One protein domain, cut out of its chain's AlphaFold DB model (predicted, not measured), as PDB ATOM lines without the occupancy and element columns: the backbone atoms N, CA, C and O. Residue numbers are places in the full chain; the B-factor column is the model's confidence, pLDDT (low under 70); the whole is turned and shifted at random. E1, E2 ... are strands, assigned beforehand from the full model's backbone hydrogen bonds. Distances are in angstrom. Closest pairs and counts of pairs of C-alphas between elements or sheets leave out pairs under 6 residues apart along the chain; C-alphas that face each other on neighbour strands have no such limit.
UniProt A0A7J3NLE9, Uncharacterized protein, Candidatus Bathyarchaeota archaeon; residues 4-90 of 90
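What this domain is: This is residues 4 to 90 of the 90 residues of an uncharacterized protein of Candidatus Bathyarchaeota archaeon (UniProt A0A7J3NLE9). Two sheets lie face to face as a sandwich, one a twisted sheet of five strands, E4 E3 E2 E7 E6, the other a smaller sheet of four, E1 E8 E9 E5. The long hairpin E3 and E4 makes one end of the longest axis, and the turn between E8 and E9 makes the other. The printed part has 87 residues, with no named helix and nine strands, E1 to E9 along the chain; it is all strand. The first sheet is antiparallel, the second mixed. The whole is compact, radius of gyration of the C-alphas 13.1 A, spanning 44 by 31 by 21 A.

Where its parts are: Find C-alpha 4 at (94.978, 77.228, 116.490), where E1, residues 4 to 9, begins. Then come E2, residues 11 to 19, 22.4 A; E3, residues 22 to 33, 33.6 A; and E4, residues 36 to 47, 31.4 A, beginning at (62.286, 73.874, 123.782). Next are E5, 49 to 52; E6, 55 to 60; E7, 63 to 68; E8, 73 to 79; and E9, 84 to 89, ending at (85.832, 63.913, 115.408).

How they stand to each other: E2 E3 E4 are a meander, each strand the antiparallel neighbour of the one before; look for N 15 and O 26 at 2.9 A, and N 38 and O 31 at 2.9 A. E7 is the antiparallel neighbour of E2, with N 14 and O 66 within hydrogen-bond range at 2.9 A, and of E6, with which it forms a hairpin, N 58 and O 65 being within hydrogen-bond range at 2.8 A. In the other sheet, see N 6 and O 76 of E1 and E8, 3.0 A; N 77 and O 86 of the hairpin E8 and E9, 2.9 A; and N 87 and O 49 of the parallel E9 and E5, 2.9 A. The sheets' strands stand at 35 degrees; Val 47 of E4 and Arg 85 of E9 have C-alphas 4.7 A apart, their strands' closest.

The domain as a whole: The C-alphas of Gly 35 and Glu 81 are farthest apart, 44.1 A. The printed part has no cut, and its links between strands are tight. Mean pLDDT of the printed part is 85.2; 11 residues between 32 and 45 are under 70.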
ATOM      1  N   LYS A   4      96.188  76.925 115.717       86.06
ATOM      2  CA  LYS A   4      94.978  77.228 116.490       86.06
ATOM      3  C   LYS A   4      94.092  75.990 116.474       86.06
ATOM      4  O   LYS A   4      93.923  75.377 115.428       86.06
ATOM      5  N   THR A   5      93.551  75.608 117.624       88.81
ATOM      6  CA  THR A   5      92.544  74.543 117.701       88.81
ATOM      7  C   THR A   5      91.282  75.120 118.309       88.81
ATOM      8  O   THR A   5      91.352  75.804 119.329       88.81
ATOM      9  N   VAL A   6      90.149  74.868 117.664       87.31
ATOM     10  CA  VAL A   6      88.820  75.140 118.217       87.31
ATOM     11  C   VAL A   6      88.175  73.805 118.545       87.31
ATOM     12  O   VAL A   6      88.315  72.850 117.780       87.31
ATOM     13  N   THR A   7      87.509  73.727 119.691       88.38
ATOM     14  CA  THR A   7      86.890  72.499 120.188       88.38
ATOM     15  C   THR A   7      85.411  72.739 120.435       88.38
ATOM     16  O   THR A   7      85.039  73.759 121.012       88.38
ATOM     17  N   TYR A   8      84.593  71.798 119.974       85.94
ATOM     18  CA  TYR A   8      83.151  71.784 120.149       85.94
ATOM     19  C   TYR A   8      82.751  70.466 120.801       85.94
ATOM     20  O   TYR A   8      82.923  69.391 120.220       85.94
ATOM     21  N   ASP A   9      82.193  70.575 121.998       84.00
ATOM     22  CA  ASP A   9      81.618  69.449 122.721       84.00
ATOM     23  C   ASP A   9      80.111  69.382 122.452       84.00
ATOM     24  O   ASP A   9      79.458  70.411 122.258       84.00
ATOM     25  N   ARG A  10      79.548  68.167 122.476       80.69
ATOM     26  CA  ARG A  10      78.092  67.925 122.430       80.69
ATOM     27  C   ARG A  10      77.373  68.565 121.234       80.69
ATOM     28  O   ARG A  10      76.252  69.059 121.365       80.69
ATOM     29  N   PHE A  11      77.998  68.547 120.058       85.88
ATOM     30  CA  PHE A  11      77.308  68.937 118.831       85.88
ATOM     31  C   PHE A  11      76.234  67.915 118.449       85.88
ATOM     32  O   PHE A  11      76.362  66.725 118.734       85.88
ATOM     33  N   HIS A  12      75.164  68.397 117.820       87.75
ATOM     34  CA  HIS A  12      74.041  67.562 117.405       87.75
ATOM     35  C   HIS A  12      74.296  66.932 116.035       87.75
ATOM     36  O   HIS A  12      74.179  65.721 115.878       87.75
ATOM     37  N   ARG A  13      74.677  67.753 115.051       91.50
ATOM     38  CA  ARG A  13      75.104  67.300 113.723       91.50
ATOM     39  C   ARG A  13      76.047  68.307 113.073       91.50
ATOM     40  O   ARG A  13      76.149  69.453 113.510       91.50
ATOM     41  N   ILE A  14      76.716  67.877 112.013       92.88
ATOM     42  CA  ILE A  14      77.528  68.732 111.147       92.88
ATOM     43  C   ILE A  14      77.009  68.583 109.724       92.88
ATOM     44  O   ILE A  14      76.790  67.465 109.261       92.88
ATOM     45  N   GLU A  15      76.841  69.694 109.019       92.88
ATOM     46  CA  GLU A  15      76.562  69.691 107.585       92.88
ATOM     47  C   GLU A  15      77.822  70.119 106.829       92.88
ATOM     48  O   GLU A  15      78.465  71.107 107.180       92.88
ATOM     49  N   LEU A  16      78.195  69.341 105.816       91.69
ATOM     50  CA  LEU A  16      79.331  69.603 104.943       91.69
ATOM     51  C   LEU A  16      78.835  69.871 103.529       91.69
ATOM     52  O   LEU A  16      78.281  68.974 102.891       91.69
ATOM     53  N   SER A  17      79.098  71.066 103.013       91.94
ATOM     54  CA  SER A  17      78.794  71.438 101.628       91.94
ATOM     55  C   SER A  17      80.086  71.528 100.816       91.94
ATOM     56  O   SER A  17      81.067  72.090 101.309       91.94
ATOM     57  N   PRO A  18      80.143  70.956  99.601       90.25
ATOM     58  CA  PRO A  18      81.342  71.006  98.781       90.25
ATOM     59  C   PRO A  18      81.607  72.438  98.304       90.25
ATOM     60  O   PRO A  18      80.707  73.125  97.830       90.25
ATOM     61  N   GLU A  19      82.866  72.849  98.381       86.12
ATOM     62  CA  GLU A  19      83.389  74.131  97.910       86.12
ATOM     63  C   GLU A  19      84.529  73.894  96.911       86.12
ATOM     64  O   GLU A  19      85.073  72.792  96.821       86.12
ATOM     65  N   ARG A  20      84.940  74.930  96.162       82.69
ATOM     66  CA  ARG A  20      85.983  74.791  95.117       82.69
ATOM     67  C   ARG A  20      87.274  74.118  95.598       82.69
ATOM     68  O   ARG A  20      87.898  73.399  94.824       82.69
ATOM     69  N   GLU A  21      87.684  74.368  96.840       80.44
ATOM     70  CA  GLU A  21      88.954  73.876  97.396       80.44
ATOM     71  C   GLU A  21      88.803  73.176  98.755       80.44
ATOM     72  O   GLU A  21      89.770  73.085  99.518       80.44
ATOM     73  N   GLY A  22      87.601  72.698  99.088       86.06
ATOM     74  CA  GLY A  22      87.340  72.063 100.377       86.06
ATOM     75  C   GLY A  22      85.857  71.870 100.658       86.06
ATOM     76  O   GLY A  22      85.065  71.629  99.752       86.06
ATOM     77  N   TRP A  23      85.502  71.974 101.931       89.62
ATOM     78  CA  TRP A  23      84.142  71.821 102.424       89.62
ATOM     79  C   TRP A  23      83.800  72.979 103.346       89.62
ATOM     80  O   TRP A  23      84.571  73.274 104.259       89.62
ATOM     81  N   GLN A  24      82.647  73.603 103.132       90.12
ATOM     82  CA  GLN A  24      82.035  74.471 104.127       90.12
ATOM     83  C   GLN A  24      81.437  73.587 105.224       90.12
ATOM     84  O   GLN A  24      80.643  72.690 104.940       90.12
ATOM     85  N   VAL A  25      81.849  73.820 106.466       90.12
ATOM     86  CA  VAL A  25      81.409  73.088 107.654       90.12
ATOM     87  C   VAL A  25      80.428  73.940 108.431       90.12
ATOM     88  O   VAL A  25      80.819  74.974 108.964       90.12
ATOM     89  N   THR A  26      79.200  73.458 108.571       90.44
ATOM     90  CA  THR A  26      78.179  74.049 109.434       90.44
ATOM     91  C   THR A  26      78.006  73.171 110.663       90.44
ATOM     92  O   THR A  26      77.513  72.045 110.571       90.44
ATOM     93  N   ILE A  27      78.414  73.673 111.829       88.88
ATOM     94  CA  ILE A  27      78.263  72.959 113.105       88.88
ATOM     95  C   ILE A  27      76.929  73.348 113.737       88.88
ATOM     96  O   ILE A  27      76.686  74.532 113.989       88.88
ATOM     97  N   ILE A  28      76.092  72.350 114.023       88.38
ATOM     98  CA  ILE A  28      74.773  72.529 114.627       88.38
ATOM     99  C   ILE A  28      74.809  71.983 116.054       88.38
ATOM    100  O   ILE A  28      75.036  70.788 116.274       88.38
ATOM    101  N   LEU A  29      74.580  72.859 117.033       84.38
ATOM    102  CA  LEU A  29      74.390  72.479 118.434       84.38
ATOM    103  C   LEU A  29      72.895  72.392 118.751       84.38
ATOM    104  O   LEU A  29      72.110  73.217 118.285       84.38
ATOM    105  N   GLU A  30      72.512  71.432 119.593       75.44
ATOM    106  CA  GLU A  30      71.195  71.446 120.232       75.44
ATOM    107  C   GLU A  30      71.288  72.329 121.483       75.44
ATOM    108  O   GLU A  30      71.995  72.004 122.438       75.44
ATOM    109  N   VAL A  31      70.589  73.462 121.481       72.50
ATOM    110  CA  VAL A  31      70.505  74.362 122.632       72.50
ATOM    111  C   VAL A  31      69.118  74.214 123.242       72.50
ATOM    112  O   VAL A  31      68.104  74.357 122.561       72.50
ATOM    113  N   SER A  32      69.052  73.921 124.541       63.59
ATOM    114  CA  SER A  32      67.782  73.961 125.262       63.59
ATOM    115  C   SER A  32      67.561  75.363 125.809       63.59
ATOM    116  O   SER A  32      68.315  75.827 126.667       63.59
ATOM    117  N   LYS A  33      66.521  76.035 125.319       64.62
ATOM    118  CA  LYS A  33      66.081  77.328 125.836       64.62
ATOM    119  C   LYS A  33      64.621  77.203 126.250       64.62
ATOM    120  O   LYS A  33      63.773  76.815 125.454       64.62
ATOM    121  N   GLU A  34      64.346  77.461 127.528       70.75
ATOM    122  CA  GLU A  34      62.978  77.493 128.077       70.75
ATOM    123  C   GLU A  34      62.154  76.214 127.799       70.75
ATOM    124  O   GLU A  34      60.956  76.264 127.527       70.75
ATOM    125  N   GLY A  35      62.795  75.039 127.847       68.88
ATOM    126  CA  GLY A  35      62.122  73.750 127.641       68.88
ATOM    127  C   GLY A  35      61.841  73.387 126.178       68.88
ATOM    128  O   GLY A  35      61.262  72.333 125.922       68.88
ATOM    129  N   LYS A  36      62.281  74.205 125.212       66.12
ATOM    130  CA  LYS A  36      62.286  73.874 123.782       66.12
ATOM    131  C   LYS A  36      63.708  73.563 123.315       66.12
ATOM    132  O   LYS A  36      64.672  74.176 123.772       66.12
ATOM    133  N   LYS A  37      63.828  72.568 122.433       65.38
ATOM    134  CA  LYS A  37      65.070  72.257 121.718       65.38
ATOM    135  C   LYS A  37      65.155  73.172 120.501       65.38
ATOM    136  O   LYS A  37      64.257  73.136 119.664       65.38
ATOM    137  N   GLU A  38      66.204  73.976 120.419       68.25
ATOM    138  CA  GLU A  38      66.504  74.828 119.269       68.25
ATOM    139  C   GLU A  38      67.844  74.401 118.656       68.25
ATOM    140  O   GLU A  38      68.797  74.088 119.371       68.25
ATOM    141  N   GLU A  39      67.918  74.369 117.325       71.81
ATOM    142  CA  GLU A  39      69.180  74.184 116.604       71.81
ATOM    143  C   GLU A  39      69.875  75.545 116.485       71.81
ATOM    144  O   GLU A  39      69.316  76.486 115.917       71.81
ATOM    145  N   ALA A  40      71.094  75.659 117.011       66.56
ATOM    146  CA  ALA A  40      71.927  76.842 116.838       66.56
ATOM    147  C   ALA A  40      73.086  76.528 115.887       66.56
ATOM    148  O   ALA A  40      73.866  75.601 116.128       66.56
ATOM    149  N   VAL A  41      73.211  77.321 114.822       70.06
ATOM    150  CA  VAL A  41      74.378  77.301 113.932       70.06
ATOM    151  C   VAL A  41      75.505  78.076 114.599       70.06
ATOM    152  O   VAL A  41      75.320  79.231 114.980       70.06
ATOM    153  N   VAL A  42      76.666  77.441 114.756       65.38
ATOM    154  CA  VAL A  42      77.753  78.010 115.567       65.38
ATOM    155  C   VAL A  42      78.905  78.570 114.746       65.38
ATOM    156  O   VAL A  42      79.547  79.522 115.184       65.38
ATOM    157  N   THR A  43      79.192  78.016 113.569       66.69
ATOM    158  CA  THR A  43      80.284  78.510 112.721       66.69
ATOM    159  C   THR A  43      80.168  77.983 111.294       66.69
ATOM    160  O   THR A  43      79.573  76.924 111.077       66.69
ATOM    161  N   GLU A  44      80.791  78.708 110.367       60.81
ATOM    162  CA  GLU A  44      81.083  78.279 109.003       60.81
ATOM    163  C   GLU A  44      82.605  78.234 108.832       60.81
ATOM    164  O   GLU A  44      83.278  79.264 108.864       60.81
ATOM    165  N   GLU A  45      83.170  77.039 108.677       68.62
ATOM    166  CA  GLU A  45      84.615  76.863 108.492       68.62
ATOM    167  C   GLU A  45      84.895  76.159 107.166       68.62
ATOM    168  O   GLU A  45      84.248  75.172 106.839       68.62
ATOM    169  N   ALA A  46      85.883  76.629 106.402       76.06
ATOM    170  CA  ALA A  46      86.357  75.911 105.220       76.06
ATOM    171  C   ALA A  46      87.423  74.891 105.643       76.06
ATOM    172  O   ALA A  46      88.513  75.287 106.069       76.06
ATOM    173  N   VAL A  47      87.129  73.593 105.526       83.88
ATOM    174  CA  VAL A  47      88.064  72.499 105.851       83.88
ATOM    175  C   VAL A  47      88.490  71.742 104.599       83.88
ATOM    176  O   VAL A  47      87.705  71.539 103.675       83.88
ATOM    177  N   ARG A  48      89.751  71.301 104.563       85.88
ATOM    178  CA  ARG A  48      90.299  70.518 103.440       85.88
ATOM    179  C   ARG A  48      90.262  69.015 103.669       85.88
ATOM    180  O   ARG A  48      90.264  68.250 102.710       85.88
ATOM    181  N   SER A  49      90.245  68.584 104.924       85.25
ATOM    182  CA  SER A  49      90.194  67.171 105.286       85.25
ATOM    183  C   SER A  49      89.412  66.965 106.575       85.25
ATOM    184  O   SER A  49      89.353  67.853 107.429       85.25
ATOM    185  N   ALA A  50      88.814  65.780 106.697       87.69
ATOM    186  CA  ALA A  50      88.068  65.357 107.870       87.69
ATOM    187  C   ALA A  50      88.495  63.945 108.289       87.69
ATOM    188  O   ALA A  50      88.563  63.045 107.450       87.69
ATOM    189  N   LYS A  51      88.756  63.749 109.581       91.19
ATOM    190  CA  LYS A  51      88.899  62.437 110.216       91.19
ATOM    191  C   LYS A  51      87.677  62.209 111.103       91.19
ATOM    192  O   LYS A  51      87.421  63.008 111.999       91.19
ATOM    193  N   LEU A  52      86.911  61.156 110.825       90.62
ATOM    194  CA  LEU A  52      85.628  60.889 111.475       90.62
ATOM    195  C   LEU A  52      85.678  59.533 112.182       90.62
ATOM    196  O   LEU A  52      85.829  58.506 111.523       90.62
ATOM    197  N   GLU A  53      85.522  59.522 113.503       91.69
ATOM    198  CA  GLU A  53      85.369  58.306 114.301       91.69
ATOM    199  C   GLU A  53      84.058  58.356 115.097       91.69
ATOM    200  O   GLU A  53      83.688  59.383 115.657       91.69
ATOM    201  N   GLY A  54      83.331  57.234 115.157       88.31
ATOM    202  CA  GLY A  54      82.098  57.146 115.949       88.31
ATOM    203  C   GLY A  54      80.914  57.960 115.405       88.31
ATOM    204  O   GLY A  54      80.037  58.341 116.180       88.31
ATOM    205  N   CYS A  55      80.867  58.219 114.095       92.44
ATOM    206  CA  CYS A  55      79.782  58.955 113.443       92.44
ATOM    207  C   CYS A  55      79.087  58.133 112.356       92.44
ATOM    208  O   CYS A  55      79.697  57.282 111.706       92.44
ATOM    209  N   THR A  56      77.827  58.468 112.111       94.12
ATOM    210  CA  THR A  56      77.097  58.107 110.896       94.12
ATOM    211  C   THR A  56      77.224  59.249 109.892       94.12
ATOM    212  O   THR A  56      77.141  60.420 110.267       94.12
ATOM    213  N   VAL A  57      77.437  58.907 108.621       94.56
ATOM    214  CA  VAL A  57      77.519  59.872 107.518       94.56
ATOM    215  C   VAL A  57      76.398  59.584 106.530       94.56
ATOM    216  O   VAL A  57      76.320  58.488 105.977       94.56
ATOM    217  N   GLU A  58      75.552  60.578 106.293       96.00
ATOM    218  CA  GLU A  58      74.485  60.539 105.301       96.00
ATOM    219  C   GLU A  58      74.875  61.397 104.096       96.00
ATOM    220  O   GLU A  58      75.207  62.577 104.224       96.00
ATOM    221  N   LEU A  59      74.839  60.796 102.907       95.12
ATOM    222  CA  LEU A  59      75.134  61.482 101.653       95.12
ATOM    223  C   LEU A  59      73.831  61.997 101.048       95.12
ATOM    224  O   LEU A  59      72.959  61.213 100.674       95.12
ATOM    225  N   MET A  60      73.709  63.314 100.928       92.50
ATOM    226  CA  MET A  60      72.577  63.975 100.287       92.50
ATOM    227  C   MET A  60      73.045  64.698  99.016       92.50
ATOM    228  O   MET A  60      74.223  65.046  98.887       92.50
ATOM    229  N   PRO A  61      72.153  64.976  98.052       92.50
ATOM    230  CA  PRO A  61      72.503  65.816  96.914       92.50
ATOM    231  C   PRO A  61      73.046  67.174  97.384       92.50
ATOM    232  O   PRO A  61      72.343  67.933  98.046       92.50
ATOM    233  N   GLY A  62      74.308  67.461  97.063       90.19
ATOM    234  CA  GLY A  62      74.959  68.732  97.381       90.19
ATOM    235  C   GLY A  62      75.427  68.913  98.829       90.19
ATOM    236  O   GLY A  62      75.971  69.970  99.122       90.19
ATOM    237  N   ARG A  63      75.264  67.927  99.725       93.25
ATOM    238  CA  ARG A  63      75.799  68.000 101.098       93.25
ATOM    239  C   ARG A  63      76.010  66.628 101.739       93.25
ATOM    240  O   ARG A  63      75.342  65.661 101.386       93.25
ATOM    241  N   MET A  64      76.877  66.557 102.738       94.38
ATOM    242  CA  MET A  64      76.972  65.418 103.654       94.38
ATOM    243  C   MET A  64      76.497  65.838 105.040       94.38
ATOM    244  O   MET A  64      76.811  66.936 105.492       94.38
ATOM    245  N   VAL A  65      75.769  64.962 105.721       94.62
ATOM    246  CA  VAL A  65      75.350  65.170 107.108       94.62
ATOM    247  C   VAL A  65      76.091  64.174 107.985       94.62
ATOM    248  O   VAL A  65      76.078  62.975 107.714       94.62
ATOM    249  N   ILE A  66      76.771  64.668 109.013       94.75
ATOM    250  CA  ILE A  66      77.512  63.858 109.977       94.75
ATOM    251  C   ILE A  66      76.794  63.943 111.316       94.75
ATOM    252  O   ILE A  66      76.696  65.020 111.908       94.75
ATOM    253  N   THR A  67      76.350  62.793 111.808       94.38
ATOM    254  CA  THR A  67      75.657  62.668 113.089       94.38
ATOM    255  C   THR A  67      76.486  61.777 114.013       94.38
ATOM    256  O   THR A  67      76.850  60.661 113.627       94.38
ATOM    257  N   PRO A  68      76.835  62.235 115.223       92.25
ATOM    258  CA  PRO A  68      77.595  61.429 116.160       92.25
ATOM    259  C   PRO A  68      76.731  60.278 116.700       92.25
ATOM    260  O   PRO A  68      75.604  60.484 117.140       92.25
ATOM    261  N   ALA A  69      77.255  59.049 116.670       89.31
ATOM    262  CA  ALA A  69      76.546  57.860 117.165       89.31
ATOM    263  C   ALA A  69      76.680  57.674 118.691       89.31
ATOM    264  O   ALA A  69      76.031  56.817 119.288       89.31
ATOM    265  N   ARG A  70      77.558  58.460 119.315       88.19
ATOM    266  CA  ARG A  70      77.862  58.505 120.749       88.19
ATOM    267  C   ARG A  70      78.329  59.916 121.110       88.19
ATOM    268  O   ARG A  70      78.521  60.736 120.220       88.19
ATOM    269  N   GLU A  71      78.556  60.196 122.389       87.69
ATOM    270  CA  GLU A  71      79.213  61.449 122.781       87.69
ATOM    271  C   GLU A  71      80.638  61.480 122.201       87.69
ATOM    272  O   GLU A  71      81.430  60.565 122.432       87.69
ATOM    273  N   VAL A  72      80.927  62.502 121.397       89.75
ATOM    274  CA  VAL A  72      82.211  62.722 120.715       89.75
ATOM    275  C   VAL A  72      82.587  64.196 120.807       89.75
ATOM    276  O   VAL A  72      81.739  65.061 121.049       89.75
ATOM    277  N   THR A  73      83.862  64.483 120.579       90.06
ATOM    278  CA  THR A  73      84.400  65.841 120.517       90.06
ATOM    279  C   THR A  73      84.761  66.189 119.082       90.06
ATOM    280  O   THR A  73      85.435  65.415 118.406       90.06
ATOM    281  N   LEU A  74      84.375  67.380 118.630       90.56
ATOM    282  CA  LEU A  74      84.823  67.935 117.359       90.56
ATOM    283  C   LEU A  74      85.982  68.909 117.590       90.56
ATOM    284  O   LEU A  74      85.890  69.830 118.401       90.56
ATOM    285  N   LYS A  75      87.068  68.736 116.839       91.44
ATOM    286  CA  LYS A  75      88.232  69.623 116.819       91.44
ATOM    287  C   LYS A  75      88.460  70.144 115.410       91.44
ATOM    288  O   LYS A  75      88.484  69.381 114.449       91.44
ATOM    289  N   ILE A  76      88.672  71.449 115.291       89.88
ATOM    290  CA  ILE A  76      89.134  72.078 114.055       89.88
ATOM    291  C   ILE A  76      90.546  72.587 114.296       89.88
ATOM    292  O   ILE A  76      90.759  73.524 115.068       89.88
ATOM    293  N   HIS A  77      91.509  71.954 113.634       90.19
ATOM    294  CA  HIS A  77      92.910  72.347 113.649       90.19
ATOM    295  C   HIS A  77      93.182  73.298 112.491       90.19
ATOM    296  O   HIS A  77      92.978  72.932 111.339       90.19
ATOM    297  N   HIS A  78      93.671  74.498 112.789       89.12
ATOM    298  CA  HIS A  78      94.099  75.486 111.806       89.12
ATOM    299  C   HIS A  78      95.619  75.592 111.819       89.12
ATOM    300  O   HIS A  78      96.219  76.048 112.798       89.12
ATOM    301  N   ASP A  79      96.226  75.163 110.720       88.31
ATOM    302  CA  ASP A  79      97.601  75.488 110.378       88.31
ATOM    303  C   ASP A  79      97.613  76.879 109.735       88.31
ATOM    304  O   ASP A  79      97.150  77.066 108.608       88.31
ATOM    305  N   ILE A  80      98.097  77.869 110.485       84.69
ATOM    306  CA  ILE A  80      98.091  79.272 110.056       84.69
ATOM    307  C   ILE A  80      99.104  79.509 108.930       84.69
ATOM    308  O   ILE A  80      98.871  80.350 108.069       84.69
ATOM    309  N   GLU A  81     100.206  78.760 108.916       85.00
ATOM    310  CA  GLU A  81     101.291  78.920 107.944       85.00
ATOM    311  C   GLU A  81     100.843  78.474 106.550       85.00
ATOM    312  O   GLU A  81     101.052  79.181 105.567       85.00
ATOM    313  N   ASN A  82     100.141  77.344 106.490       82.38
ATOM    314  CA  ASN A  82      99.595  76.803 105.246       82.38
ATOM    315  C   ASN A  82      98.166  77.284 104.951       82.38
ATOM    316  O   ASN A  82      97.602  76.951 103.908       82.38
ATOM    317  N   ASN A  83      97.570  78.039 105.878       83.38
ATOM    318  CA  ASN A  83      96.161  78.417 105.888       83.38
ATOM    319  C   ASN A  83      95.215  77.228 105.615       83.38
ATOM    320  O   ASN A  83      94.245  77.333 104.863       83.38
ATOM    321  N   THR A  84      95.511  76.075 106.213       85.00
ATOM    322  CA  THR A  84      94.717  74.852 106.056       85.00
ATOM    323  C   THR A  84      93.997  74.515 107.349       85.00
ATOM    324  O   THR A  84      94.547  74.629 108.446       85.00
ATOM    325  N   ARG A  85      92.737  74.087 107.221       89.19
ATOM    326  CA  ARG A  85      91.952  73.583 108.346       89.19
ATOM    327  C   ARG A  85      91.616  72.115 108.157       89.19
ATOM    328  O   ARG A  85      91.198  71.702 107.072       89.19
ATOM    329  N   THR A  86      91.770  71.355 109.231       90.31
ATOM    330  CA  THR A  86      91.431  69.935 109.304       90.31
ATOM    331  C   THR A  86      90.427  69.716 110.420       90.31
ATOM    332  O   THR A  86      90.616  70.199 111.537       90.31
ATOM    333  N   MET A  87      89.369  68.982 110.098       92.00
ATOM    334  CA  MET A  87      88.336  68.574 111.034       92.00
ATOM    335  C   MET A  87      88.664  67.192 111.607       92.00
ATOM    336  O   MET A  87      88.986  66.275 110.855       92.00
ATOM    337  N   GLU A  88      88.557  67.015 112.917       92.69
ATOM    338  CA  GLU A  88      88.680  65.718 113.585       92.69
ATOM    339  C   GLU A  88      87.511  65.513 114.547       92.69
ATOM    340  O   GLU A  88      87.205  66.396 115.346       92.69
ATOM    341  N   ILE A  89      86.866  64.350 114.469       91.19
ATOM    342  CA  ILE A  89      85.832  63.913 115.408       91.19
ATOM    343  C   ILE A  89      86.296  62.618 116.071       91.19
ATOM    344  O   ILE A  89      86.617  61.659 115.365       91.19
ATOM    345  N   SER A  90      86.325  62.608 117.407       88.94
ATOM    346  CA  SER A  90      86.796  61.487 118.237       88.94
ATOM    347  C   SER A  90      85.977  61.317 119.509       88.94
ATOM    348  O   SER A  90      85.713  62.369 120.142       88.94
TER     349      SER A  90